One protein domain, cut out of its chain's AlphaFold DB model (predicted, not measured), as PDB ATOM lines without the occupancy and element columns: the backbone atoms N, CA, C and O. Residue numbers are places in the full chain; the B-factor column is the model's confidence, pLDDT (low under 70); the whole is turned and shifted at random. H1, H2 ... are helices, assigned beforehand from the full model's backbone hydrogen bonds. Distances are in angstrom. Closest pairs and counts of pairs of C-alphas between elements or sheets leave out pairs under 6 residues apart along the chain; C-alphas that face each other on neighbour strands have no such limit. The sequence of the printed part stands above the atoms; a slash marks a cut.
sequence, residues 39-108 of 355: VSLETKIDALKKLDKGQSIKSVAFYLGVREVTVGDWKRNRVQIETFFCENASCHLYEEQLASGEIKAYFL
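AT A GLANCE: This is residues 39 to 108 of the 355 residues of a protein of Araneus ventricosus (UniProt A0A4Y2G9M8). A small cluster of crossed helices, H1, H2 and H3, makes one end of the model; H4 runs out of it past H1, and a long tail with no named element, residues 90 to 108, makes much of the length and folds back on itself near Gly 101. H1 and H2 form a helical hairpin, H3 crosses H1, and residues 86 to 91, of which 86 to 89 belong to H4, stick out between the cluster and the rest of the tail. The printed part has 70 residues with four named helices, in the order H1, H2, H3, H4, and no named strand; the class is all helix. The whole is loose, with a radius of gyration of the C-alphas of 15.6 A, and its C-alphas span 47 by 21 by 20 A.

IN THESE COORDINATES: H1 runs from Leu 41, its C-alpha at (-7.550, 41.973, -20.061), to Asp 52 and is 16.9 A long from first to last C-alpha. H2, residues 57 to 64, measures 10.6 A. H3, residues 68 to 76, measures 12.4 A. H4, residues 78 to 89, measures 15.5 A and ends with C-alpha 89 at (-1.016, 33.708, -19.914). Residues 90 to 108 hold no named element; C-alpha 108 is at (-4.825, 26.120, -31.512).

HOW THE PARTS SIT: H1 is the hub, touching H2, H3 and H4. With residues 47 to 51 alone it touches H2, the closest C-alphas being those of Ala 47 and Val 60, 6.4 A apart. This hairpin runs opposite ways at a tilt of 38 degrees, only just steep. H1 touches H3 with residues 44 to 48 alone, about perpendicular at 87 degrees; the closest C-alphas, of Leu 48 and Lys 75, are 6.7 A apart. H1 and H4 touch at a steep tilt of 49 degrees, opposite ways, with the C-alphas of Leu 41 and Phe 85 closest at 7.0 A. H2 and H3 touch, only just about perpendicular at 73 degrees; their closest C-alphas, of Ala 61 and Glu 68, are 5.2 A apart. H3 and H4 are close but not clearly touching, with the C-alphas of Trp 74 and Ile 81 closest at 7.4 A. H2 and H4 are apart. In H1, H2, H3 and H4 every O i to N i+4 pair is within hydrogen-bond range.

THE WHOLE: The two C-alphas farthest apart are those of Val 69 and Glu 102, 48.6 A. The printed part has no cut, and the links H1 to H2, H2 to H3 and H3 to H4 are tight. The C-alphas of residues 90 to 108 lie 12 to 31 A from the mean of the C-alphas. The mean pLDDT of the printed part is 78.5; residues 85 to 98 and residue 108 are under 70.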
ATOM      1  N   VAL A  39     -13.460  46.155 -22.022       74.25
ATOM      2  CA  VAL A  39     -12.019  46.414 -22.137       74.25
ATOM      3  C   VAL A  39     -11.271  45.090 -21.997       74.25
ATOM      4  O   VAL A  39     -11.544  44.343 -21.049       74.25
ATOM      5  N   SER A  40     -10.342  44.809 -22.919       78.50
ATOM      6  CA  SER A  40      -9.541  43.578 -22.909       78.50
ATOM      7  C   SER A  40      -8.681  43.472 -21.649       78.50
ATOM      8  O   SER A  40      -8.306  44.476 -21.039       78.50
ATOM      9  N   LEU A  41      -8.368  42.240 -21.245       79.62
ATOM     10  CA  LEU A  41      -7.550  41.973 -20.061       79.62
ATOM     11  C   LEU A  41      -6.131  42.551 -20.213       79.62
ATOM     12  O   LEU A  41      -5.618  43.164 -19.281       79.62
ATOM     13  N   GLU A  42      -5.562  42.476 -21.417       79.44
ATOM     14  CA  GLU A  42      -4.274  43.086 -21.777       79.44
ATOM     15  C   GLU A  42      -4.254  44.599 -21.533       79.44
ATOM     16  O   GLU A  42      -3.314  45.124 -20.940       79.44
ATOM     17  N   THR A  43      -5.330  45.299 -21.909       84.50
ATOM     18  CA  THR A  43      -5.455  46.748 -21.689       84.50
ATOM     19  C   THR A  43      -5.482  47.085 -20.197       84.50
ATOM     20  O   THR A  43      -4.927  48.100 -19.776       84.50
ATOM     21  N   LYS A  44      -6.092  46.226 -19.368       88.06
ATOM     22  CA  LYS A  44      -6.097  46.396 -17.906       88.06
ATOM     23  C   LYS A  44      -4.698  46.196 -17.314       88.06
ATOM     24  O   LYS A  44      -4.305  46.965 -16.441       88.06
ATOM     25  N   ILE A  45      -3.936  45.220 -17.808       86.50
ATOM     26  CA  ILE A  45      -2.551  44.970 -17.376       86.50
ATOM     27  C   ILE A  45      -1.610  46.101 -17.825       86.50
ATOM     28  O   ILE A  45      -0.789  46.556 -17.029       86.50
ATOM     29  N   ASP A  46      -1.743  46.620 -19.051       86.50
ATOM     30  CA  ASP A  46      -0.977  47.792 -19.512       86.50
ATOM     31  C   ASP A  46      -1.275  49.037 -18.658       86.50
ATOM     32  O   ASP A  46      -0.358  49.763 -18.262       86.50
ATOM     33  N   ALA A  47      -2.544  49.244 -18.288       88.44
ATOM     34  CA  ALA A  47      -2.939  50.308 -17.368       88.44
ATOM     35  C   ALA A  47      -2.229  50.180 -16.008       88.44
ATOM     36  O   ALA A  47      -1.705  51.169 -15.496       88.44
ATOM     37  N   LEU A  48      -2.174  48.970 -15.440       88.56
ATOM     38  CA  LEU A  48      -1.498  48.698 -14.167       88.56
ATOM     39  C   LEU A  48       0.020  48.928 -14.262       88.56
ATOM     40  O   LEU A  48       0.576  49.633 -13.422       88.56
ATOM     41  N   LYS A  49       0.672  48.468 -15.338       89.06
ATOM     42  CA  LYS A  49       2.103  48.723 -15.598       89.06
ATOM     43  C   LYS A  49       2.422  50.217 -15.713       89.06
ATOM     44  O   LYS A  49       3.483  50.667 -15.281       89.06
ATOM     45  N   LYS A  50       1.523  51.008 -16.303       87.56
ATOM     46  CA  LYS A  50       1.663  52.471 -16.391       87.56
ATOM     47  C   LYS A  50       1.527  53.155 -15.032       87.56
ATOM     48  O   LYS A  50       2.265  54.102 -14.761       87.56
ATOM     49  N   LEU A  51       0.647  52.651 -14.166       89.62
ATOM     50  CA  LEU A  51       0.543  53.117 -12.780       89.62
ATOM     51  C   LEU A  51       1.807  52.785 -11.969       89.62
ATOM     52  O   LEU A  51       2.247  53.628 -11.191       89.62
ATOM     53  N   ASP A  52       2.430  51.622 -12.190       87.88
ATOM     54  CA  ASP A  52       3.693  51.241 -11.529       87.88
ATOM     55  C   ASP A  52       4.871  52.126 -11.947       87.88
ATOM     56  O   ASP A  52       5.734  52.452 -11.137       87.88
ATOM     57  N   LYS A  53       4.869  52.597 -13.200       89.25
ATOM     58  CA  LYS A  53       5.820  53.602 -13.704       89.25
ATOM     59  C   LYS A  53       5.579  55.010 -13.133       89.25
ATOM     60  O   LYS A  53       6.220  55.960 -13.575       89.25
ATOM     61  N   GLY A  54       4.654  55.163 -12.183       88.44
ATOM     62  CA  GLY A  54       4.374  56.419 -11.490       88.44
ATOM     63  C   GLY A  54       3.416  57.358 -12.225       88.44
ATOM     64  O   GLY A  54       3.274  58.512 -11.821       88.44
ATOM     65  N   GLN A  55       2.741  56.907 -13.292       90.50
ATOM     66  CA  GLN A  55       1.728  57.734 -13.954       90.50
ATOM     67  C   GLN A  55       0.492  57.911 -13.065       90.50
ATOM     68  O   GLN A  55       0.077  57.007 -12.338       90.50
ATOM     69  N   SER A  56      -0.138  59.085 -13.140       91.19
ATOM     70  CA  SER A  56      -1.366  59.351 -12.392       91.19
ATOM     71  C   SER A  56      -2.563  58.617 -13.005       91.19
ATOM     72  O   SER A  56      -2.667  58.464 -14.224       91.19
ATOM     73  N   ILE A  57      -3.523  58.224 -12.161       87.00
ATOM     74  CA  ILE A  57      -4.778  57.574 -12.587       87.00
ATOM     75  C   ILE A  57      -5.502  58.414 -13.648       87.00
ATOM     76  O   ILE A  57      -6.010  57.866 -14.623       87.00
ATOM     77  N   LYS A  58      -5.481  59.743 -13.500       90.00
ATOM     78  CA  LYS A  58      -6.058  60.699 -14.450       90.00
ATOM     79  C   LYS A  58      -5.403  60.632 -15.832       90.00
ATOM     80  O   LYS A  58      -6.105  60.614 -16.839       90.00
ATOM     81  N   SER A  59      -4.074  60.537 -15.882       90.19
ATOM     82  CA  SER A  59      -3.323  60.388 -17.136       90.19
ATOM     83  C   SER A  59      -3.626  59.058 -17.827       90.19
ATOM     84  O   SER A  59      -3.856  59.025 -19.033       90.19
ATOM     85  N   VAL A  60      -3.645  57.958 -17.068       88.44
ATOM     86  CA  VAL A  60      -3.904  56.610 -17.605       88.44
ATOM     87  C   VAL A  60      -5.345  56.484 -18.105       88.44
ATOM     88  O   VAL A  60      -5.581  55.940 -19.181       88.44
ATOM     89  N   ALA A  61      -6.307  57.039 -17.364       88.62
ATOM     90  CA  ALA A  61      -7.715  57.070 -17.748       88.62
ATOM     91  C   ALA A  61      -7.941  57.863 -19.043       88.62
ATOM     92  O   ALA A  61      -8.635  57.383 -19.939       88.62
ATOM     93  N   PHE A  62      -7.298  59.031 -19.170       89.06
ATOM     94  CA  PHE A  62      -7.346  59.847 -20.381       89.06
ATOM     95  C   PHE A  62      -6.755  59.113 -21.592       89.06
ATOM     96  O   PHE A  62      -7.392  59.062 -22.640       89.06
ATOM     97  N   TYR A  63      -5.583  58.486 -21.435       86.75
ATOM     98  CA  TYR A  63      -4.920  57.733 -22.507       86.75
ATOM     99  C   TYR A  63      -5.767  56.557 -23.020       86.75
ATOM    100  O   TYR A  63      -5.813  56.302 -24.219       86.75
ATOM    101  N   LEU A  64      -6.444  55.842 -22.119       84.44
ATOM    102  CA  LEU A  64      -7.251  54.664 -22.458       84.44
ATOM    103  C   LEU A  64      -8.715  54.993 -22.798       84.44
ATOM    104  O   LEU A  64      -9.489  54.082 -23.079       84.44
ATOM    105  N   GLY A  65      -9.122  56.266 -22.739       83.75
ATOM    106  CA  GLY A  65     -10.509  56.677 -22.978       83.75
ATOM    107  C   GLY A  65     -11.511  56.113 -21.958       83.75
ATOM    108  O   GLY A  65     -12.696  55.974 -22.263       83.75
ATOM    109  N   VAL A  66     -11.055  55.767 -20.751       85.31
ATOM    110  CA  VAL A  66     -11.887  55.201 -19.674       85.31
ATOM    111  C   VAL A  66     -12.071  56.200 -18.535       85.31
ATOM    112  O   VAL A  66     -11.344  57.182 -18.411       85.31
ATOM    113  N   ARG A  67     -13.058  55.969 -17.663       86.12
ATOM    114  CA  ARG A  67     -13.249  56.818 -16.477       86.12
ATOM    115  C   ARG A  67     -12.179  56.522 -15.426       86.12
ATOM    116  O   ARG A  67     -11.818  55.367 -15.220       86.12
ATOM    117  N   GLU A  68     -11.761  57.545 -14.682       87.12
ATOM    118  CA  GLU A  68     -10.789  57.409 -13.582       87.12
ATOM    119  C   GLU A  68     -11.214  56.361 -12.543       87.12
ATOM    120  O   GLU A  68     -10.391  55.584 -12.069       87.12
ATOM    121  N   VAL A  69     -12.519  56.274 -12.255       85.06
ATOM    122  CA  VAL A  69     -13.091  55.266 -11.345       85.06
ATOM    123  C   VAL A  69     -12.805  53.843 -11.833       85.06
ATOM    124  O   VAL A  69     -12.473  52.983 -11.032       85.06
ATOM    125  N   THR A  70     -12.860  53.606 -13.147       86.12
ATOM    126  CA  THR A  70     -12.601  52.290 -13.748       86.12
ATOM    127  C   THR A  70     -11.143  51.870 -13.574       86.12
ATOM    128  O   THR A  70     -10.872  50.726 -13.222       86.12
ATOM    129  N   VAL A  71     -10.205  52.803 -13.748       86.50
ATOM    130  CA  VAL A  71      -8.775  52.560 -13.491       86.50
ATOM    131  C   VAL A  71      -8.519  52.362 -11.992       86.50
ATOM    132  O   VAL A  71      -7.724  51.507 -11.604       86.50
ATOM    133  N   GLY A  72      -9.232  53.104 -11.139       87.81
ATOM    134  CA  GLY A  72      -9.217  52.912  -9.689       87.81
ATOM    135  C   GLY A  72      -9.708  51.525  -9.262       87.81
ATOM    136  O   GLY A  72      -9.095  50.900  -8.398       87.81
ATOM    137  N   ASP A  73     -10.760  51.011  -9.900       88.38
ATOM    138  CA  ASP A  73     -11.281  49.667  -9.644       88.38
ATOM    139  C   ASP A  73     -10.304  48.579 -10.110       88.38
ATOM    140  O   ASP A  73     -10.091  47.607  -9.387       88.38
ATOM    141  N   TRP A  74      -9.633  48.750 -11.257       91.38
ATOM    142  CA  TRP A  74      -8.572  47.826 -11.686       91.38
ATOM    143  C   TRP A  74      -7.402  47.801 -10.709       91.38
ATOM    144  O   TRP A  74      -6.897  46.730 -10.393       91.38
ATOM    145  N   LYS A  75      -7.003  48.965 -10.180       88.81
ATOM    146  CA  LYS A  75      -5.964  49.047  -9.147       88.81
ATOM    147  C   LYS A  75      -6.379  48.323  -7.862       88.81
ATOM    148  O   LYS A  75      -5.542  47.673  -7.243       88.81
ATOM    149  N   ARG A  76      -7.653  48.417  -7.459       90.69
ATOM    150  CA  ARG A  76      -8.181  47.731  -6.266       90.69
ATOM    151  C   ARG A  76      -8.249  46.214  -6.459       90.69
ATOM    152  O   ARG A  76      -7.884  45.477  -5.554       90.69
ATOM    153  N   ASN A  77      -8.643  45.765  -7.648       87.38
ATOM    154  CA  ASN A  77      -8.765  44.347  -7.995       87.38
ATOM    155  C   ASN A  77      -7.507  43.797  -8.689       87.38
ATOM    156  O   ASN A  77      -7.583  42.798  -9.402       87.38
ATOM    157  N   ARG A  78      -6.354  44.450  -8.502       85.69
ATOM    158  CA  ARG A  78      -5.099  44.148  -9.204       85.69
ATOM    159  C   ARG A  78      -4.710  42.680  -9.097       85.69
ATOM    160  O   ARG A  78      -4.486  42.062 -10.126       85.69
ATOM    161  N   VAL A  79      -4.690  42.141  -7.878       81.56
ATOM    162  CA  VAL A  79      -4.290  40.750  -7.619       81.56
ATOM    163  C   VAL A  79      -5.160  39.786  -8.419       81.56
ATOM    164  O   VAL A  79      -4.637  38.950  -9.129       81.56
ATOM    165  N   GLN A  80      -6.483  39.961  -8.404       78.94
ATOM    166  CA  GLN A  80      -7.393  39.102  -9.169       78.94
ATOM    167  C   GLN A  80      -7.187  39.231 -10.685       78.94
ATOM    168  O   GLN A  80      -7.263  38.241 -11.402       78.94
ATOM    169  N   ILE A  81      -6.924  40.442 -11.186       82.31
ATOM    170  CA  ILE A  81      -6.675  40.686 -12.614       82.31
ATOM    171  C   ILE A  81      -5.334  40.084 -13.048       82.31
ATOM    172  O   ILE A  81      -5.264  39.500 -14.125       82.31
ATOM    173  N   GLU A  82      -4.286  40.223 -12.235       78.50
ATOM    174  CA  GLU A  82      -2.958  39.658 -12.485       78.50
ATOM    175  C   GLU A  82      -2.967  38.135 -12.364       78.50
ATOM    176  O   GLU A  82      -2.432  37.483 -13.248       78.50
ATOM    177  N   THR A  83      -3.625  37.561 -11.353       74.81
ATOM    178  CA  THR A  83      -3.793  36.107 -11.210       74.81
ATOM    179  C   THR A  83      -4.560  35.531 -12.392       74.81
ATOM    180  O   THR A  83      -4.043  34.648 -13.061       74.81
ATOM    181  N   PHE A  84      -5.717  36.101 -12.743       73.38
ATOM    182  CA  PHE A  84      -6.492  35.649 -13.900       73.38
ATOM    183  C   PHE A  84      -5.721  35.826 -15.217       73.38
ATOM    184  O   PHE A  84      -5.815  34.995 -16.117       73.38
ATOM    185  N   PHE A  85      -4.935  36.900 -15.358       68.81
ATOM    186  CA  PHE A  85      -4.057  37.067 -16.513       68.81
ATOM    187  C   PHE A  85      -2.946  36.021 -16.516       68.81
ATOM    188  O   PHE A  85      -2.711  35.441 -17.559       68.81
ATOM    189  N   CYS A  86      -2.304  35.730 -15.385       56.81
ATOM    190  CA  CYS A  86      -1.278  34.698 -15.268       56.81
ATOM    191  C   CYS A  86      -1.835  33.297 -15.522       56.81
ATOM    192  O   CYS A  86      -1.218  32.566 -16.274       56.81
ATOM    193  N   GLU A  87      -2.992  32.919 -14.989       50.00
ATOM    194  CA  GLU A  87      -3.627  31.615 -15.246       50.00
ATOM    195  C   GLU A  87      -3.923  31.411 -16.734       50.00
ATOM    196  O   GLU A  87      -3.709  30.330 -17.274       50.00
ATOM    197  N   ASN A  88      -4.326  32.479 -17.426       57.09
ATOM    198  CA  ASN A  88      -4.549  32.436 -18.866       57.09
ATOM    199  C   ASN A  88      -3.267  32.660 -19.695       57.09
ATOM    200  O   ASN A  88      -3.226  32.230 -20.837       57.09
ATOM    201  N   ALA A  89      -2.227  33.320 -19.172       52.66
ATOM    202  CA  ALA A  89      -1.016  33.708 -19.914       52.66
ATOM    203  C   ALA A  89       0.219  32.843 -19.623       52.66
ATOM    204  O   ALA A  89       1.153  32.849 -20.419       52.66
ATOM    205  N   SER A  90       0.248  32.080 -18.526       45.53
ATOM    206  CA  SER A  90       1.407  31.265 -18.112       45.53
ATOM    207  C   SER A  90       1.698  30.072 -19.035       45.53
ATOM    208  O   SER A  90       2.706  29.395 -18.851       45.53
ATOM    209  N   CYS A  91       0.907  29.898 -20.099       46.06
ATOM    210  CA  CYS A  91       1.162  28.954 -21.188       46.06
ATOM    211  C   CYS A  91       1.384  29.614 -22.566       46.06
ATOM    212  O   CYS A  91       1.672  28.909 -23.531       46.06
ATOM    213  N   HIS A  92       1.281  30.943 -22.697       51.75
ATOM    214  CA  HIS A  92       1.442  31.638 -23.981       51.75
ATOM    215  C   HIS A  92       2.825  32.283 -24.096       51.75
ATOM    216  O   HIS A  92       2.981  33.502 -24.044       51.75
ATOM    217  N   LEU A  93       3.850  31.450 -24.278       53.50
ATOM    218  CA  LEU A  93       5.068  31.904 -24.949       53.50
ATOM    219  C   LEU A  93       4.682  32.297 -26.385       53.50
ATOM    220  O   LEU A  93       3.952  31.559 -27.037       53.50
ATOM    221  N   TYR A  94       5.115  33.452 -26.887       58.00
ATOM    222  CA  TYR A  94       4.814  33.833 -28.275       58.00
ATOM    223  C   TYR A  94       5.375  32.771 -29.241       58.00
ATOM    224  O   TYR A  94       6.418  32.189 -28.950       58.00
ATOM    225  N   GLU A  95       4.723  32.508 -30.381       58.16
ATOM    226  CA  GLU A  95       5.148  31.449 -31.327       58.16
ATOM    227  C   GLU A  95       6.633  31.576 -31.721       58.16
ATOM    228  O   GLU A  95       7.344  30.579 -31.837       58.16
ATOM    229  N   GLU A  96       7.131  32.812 -31.819       58.31
ATOM    230  CA  GLU A  96       8.534  33.147 -32.097       58.31
ATOM    231  C   GLU A  96       9.510  32.701 -30.990       58.31
ATOM    232  O   GLU A  96      10.670  32.415 -31.269       58.31
ATOM    233  N   GLN A  97       9.051  32.617 -29.739       60.75
ATOM    234  CA  GLN A  97       9.835  32.166 -28.582       60.75
ATOM    235  C   GLN A  97       9.808  30.642 -28.401       60.75
ATOM    236  O   GLN A  97      10.629  30.099 -27.665       60.75
ATOM    237  N   LEU A  98       8.877  29.958 -29.068       66.25
ATOM    238  CA  LEU A  98       8.746  28.499 -29.090       66.25
ATOM    239  C   LEU A  98       9.355  27.868 -30.351       66.25
ATOM    240  O   LEU A  98       9.210  26.665 -30.576       66.25
ATOM    241  N   ALA A  99      10.032  28.666 -31.178       73.38
ATOM    242  CA  ALA A  99      10.713  28.192 -32.368       73.38
ATOM    243  C   ALA A  99      12.167  27.803 -32.055       73.38
ATOM    244  O   ALA A  99      12.927  28.574 -31.471       73.38
ATOM    245  N   SER A 100      12.574  26.609 -32.487       77.62
ATOM    246  CA  SER A 100      13.959  26.137 -32.403       77.62
ATOM    247  C   SER A 100      14.348  25.478 -33.721       77.62
ATOM    248  O   SER A 100      13.958  24.345 -34.007       77.62
ATOM    249  N   GLY A 101      15.125  26.193 -34.538       82.19
ATOM    250  CA  GLY A 101      15.482  25.751 -35.887       82.19
ATOM    251  C   GLY A 101      14.248  25.644 -36.786       82.19
ATOM    252  O   GLY A 101      13.546  26.630 -36.999       82.19
ATOM    253  N   GLU A 102      13.984  24.446 -37.306       85.06
ATOM    254  CA  GLU A 102      12.822  24.157 -38.162       85.06
ATOM    255  C   GLU A 102      11.547  23.818 -37.368       85.06
ATOM    256  O   GLU A 102      10.461  23.745 -37.943       85.06
ATOM    257  N   ILE A 103      11.655  23.632 -36.049       82.56
ATOM    258  CA  ILE A 103      10.509  23.336 -35.188       82.56
ATOM    259  C   ILE A 103       9.790  24.647 -34.874       82.56
ATOM    260  O   ILE A 103      10.383  25.556 -34.295       82.56
ATOM    261  N   LYS A 104       8.508  24.723 -35.243       78.94
ATOM    262  CA  LYS A 104       7.613  25.853 -34.969       78.94
ATOM    263  C   LYS A 104       6.440  25.379 -34.124       78.94
ATOM    264  O   LYS A 104       5.865  24.329 -34.412       78.94
ATOM    265  N   ALA A 105       6.074  26.157 -33.114       76.50
ATOM    266  CA  ALA A 105       4.843  25.942 -32.369       76.50
ATOM    267  C   ALA A 105       3.719  26.792 -32.965       76.50
ATOM    268  O   ALA A 105       3.951  27.936 -33.349       76.50
ATOM    269  N   TYR A 106       2.514  26.230 -33.004       73.25
ATOM    270  CA  TYR A 106       1.299  26.927 -33.411       73.25
ATOM    271  C   TYR A 106       0.270  26.822 -32.298       73.25
ATOM    272  O   TYR A 106       0.056  25.735 -31.749       73.25
ATOM    273  N   PHE A 107      -0.388  27.932 -31.984       71.44
ATOM    274  CA  PHE A 107      -1.511  27.897 -31.057       71.44
ATOM    275  C   PHE A 107      -2.771  27.395 -31.756       71.44
ATOM    276  O   PHE A 107      -3.137  27.847 -32.841       71.44
ATOM    277  N   LEU A 108      -3.468  26.462 -31.107       68.06
ATOM    278  CA  LEU A 108      -4.825  26.120 -31.512       68.06
ATOM    279  C   LEU A 108      -5.747  27.313 -31.208       68.06
ATOM    280  O   LEU A 108      -5.531  28.005 -30.208       68.06
TER     281      LEU A 108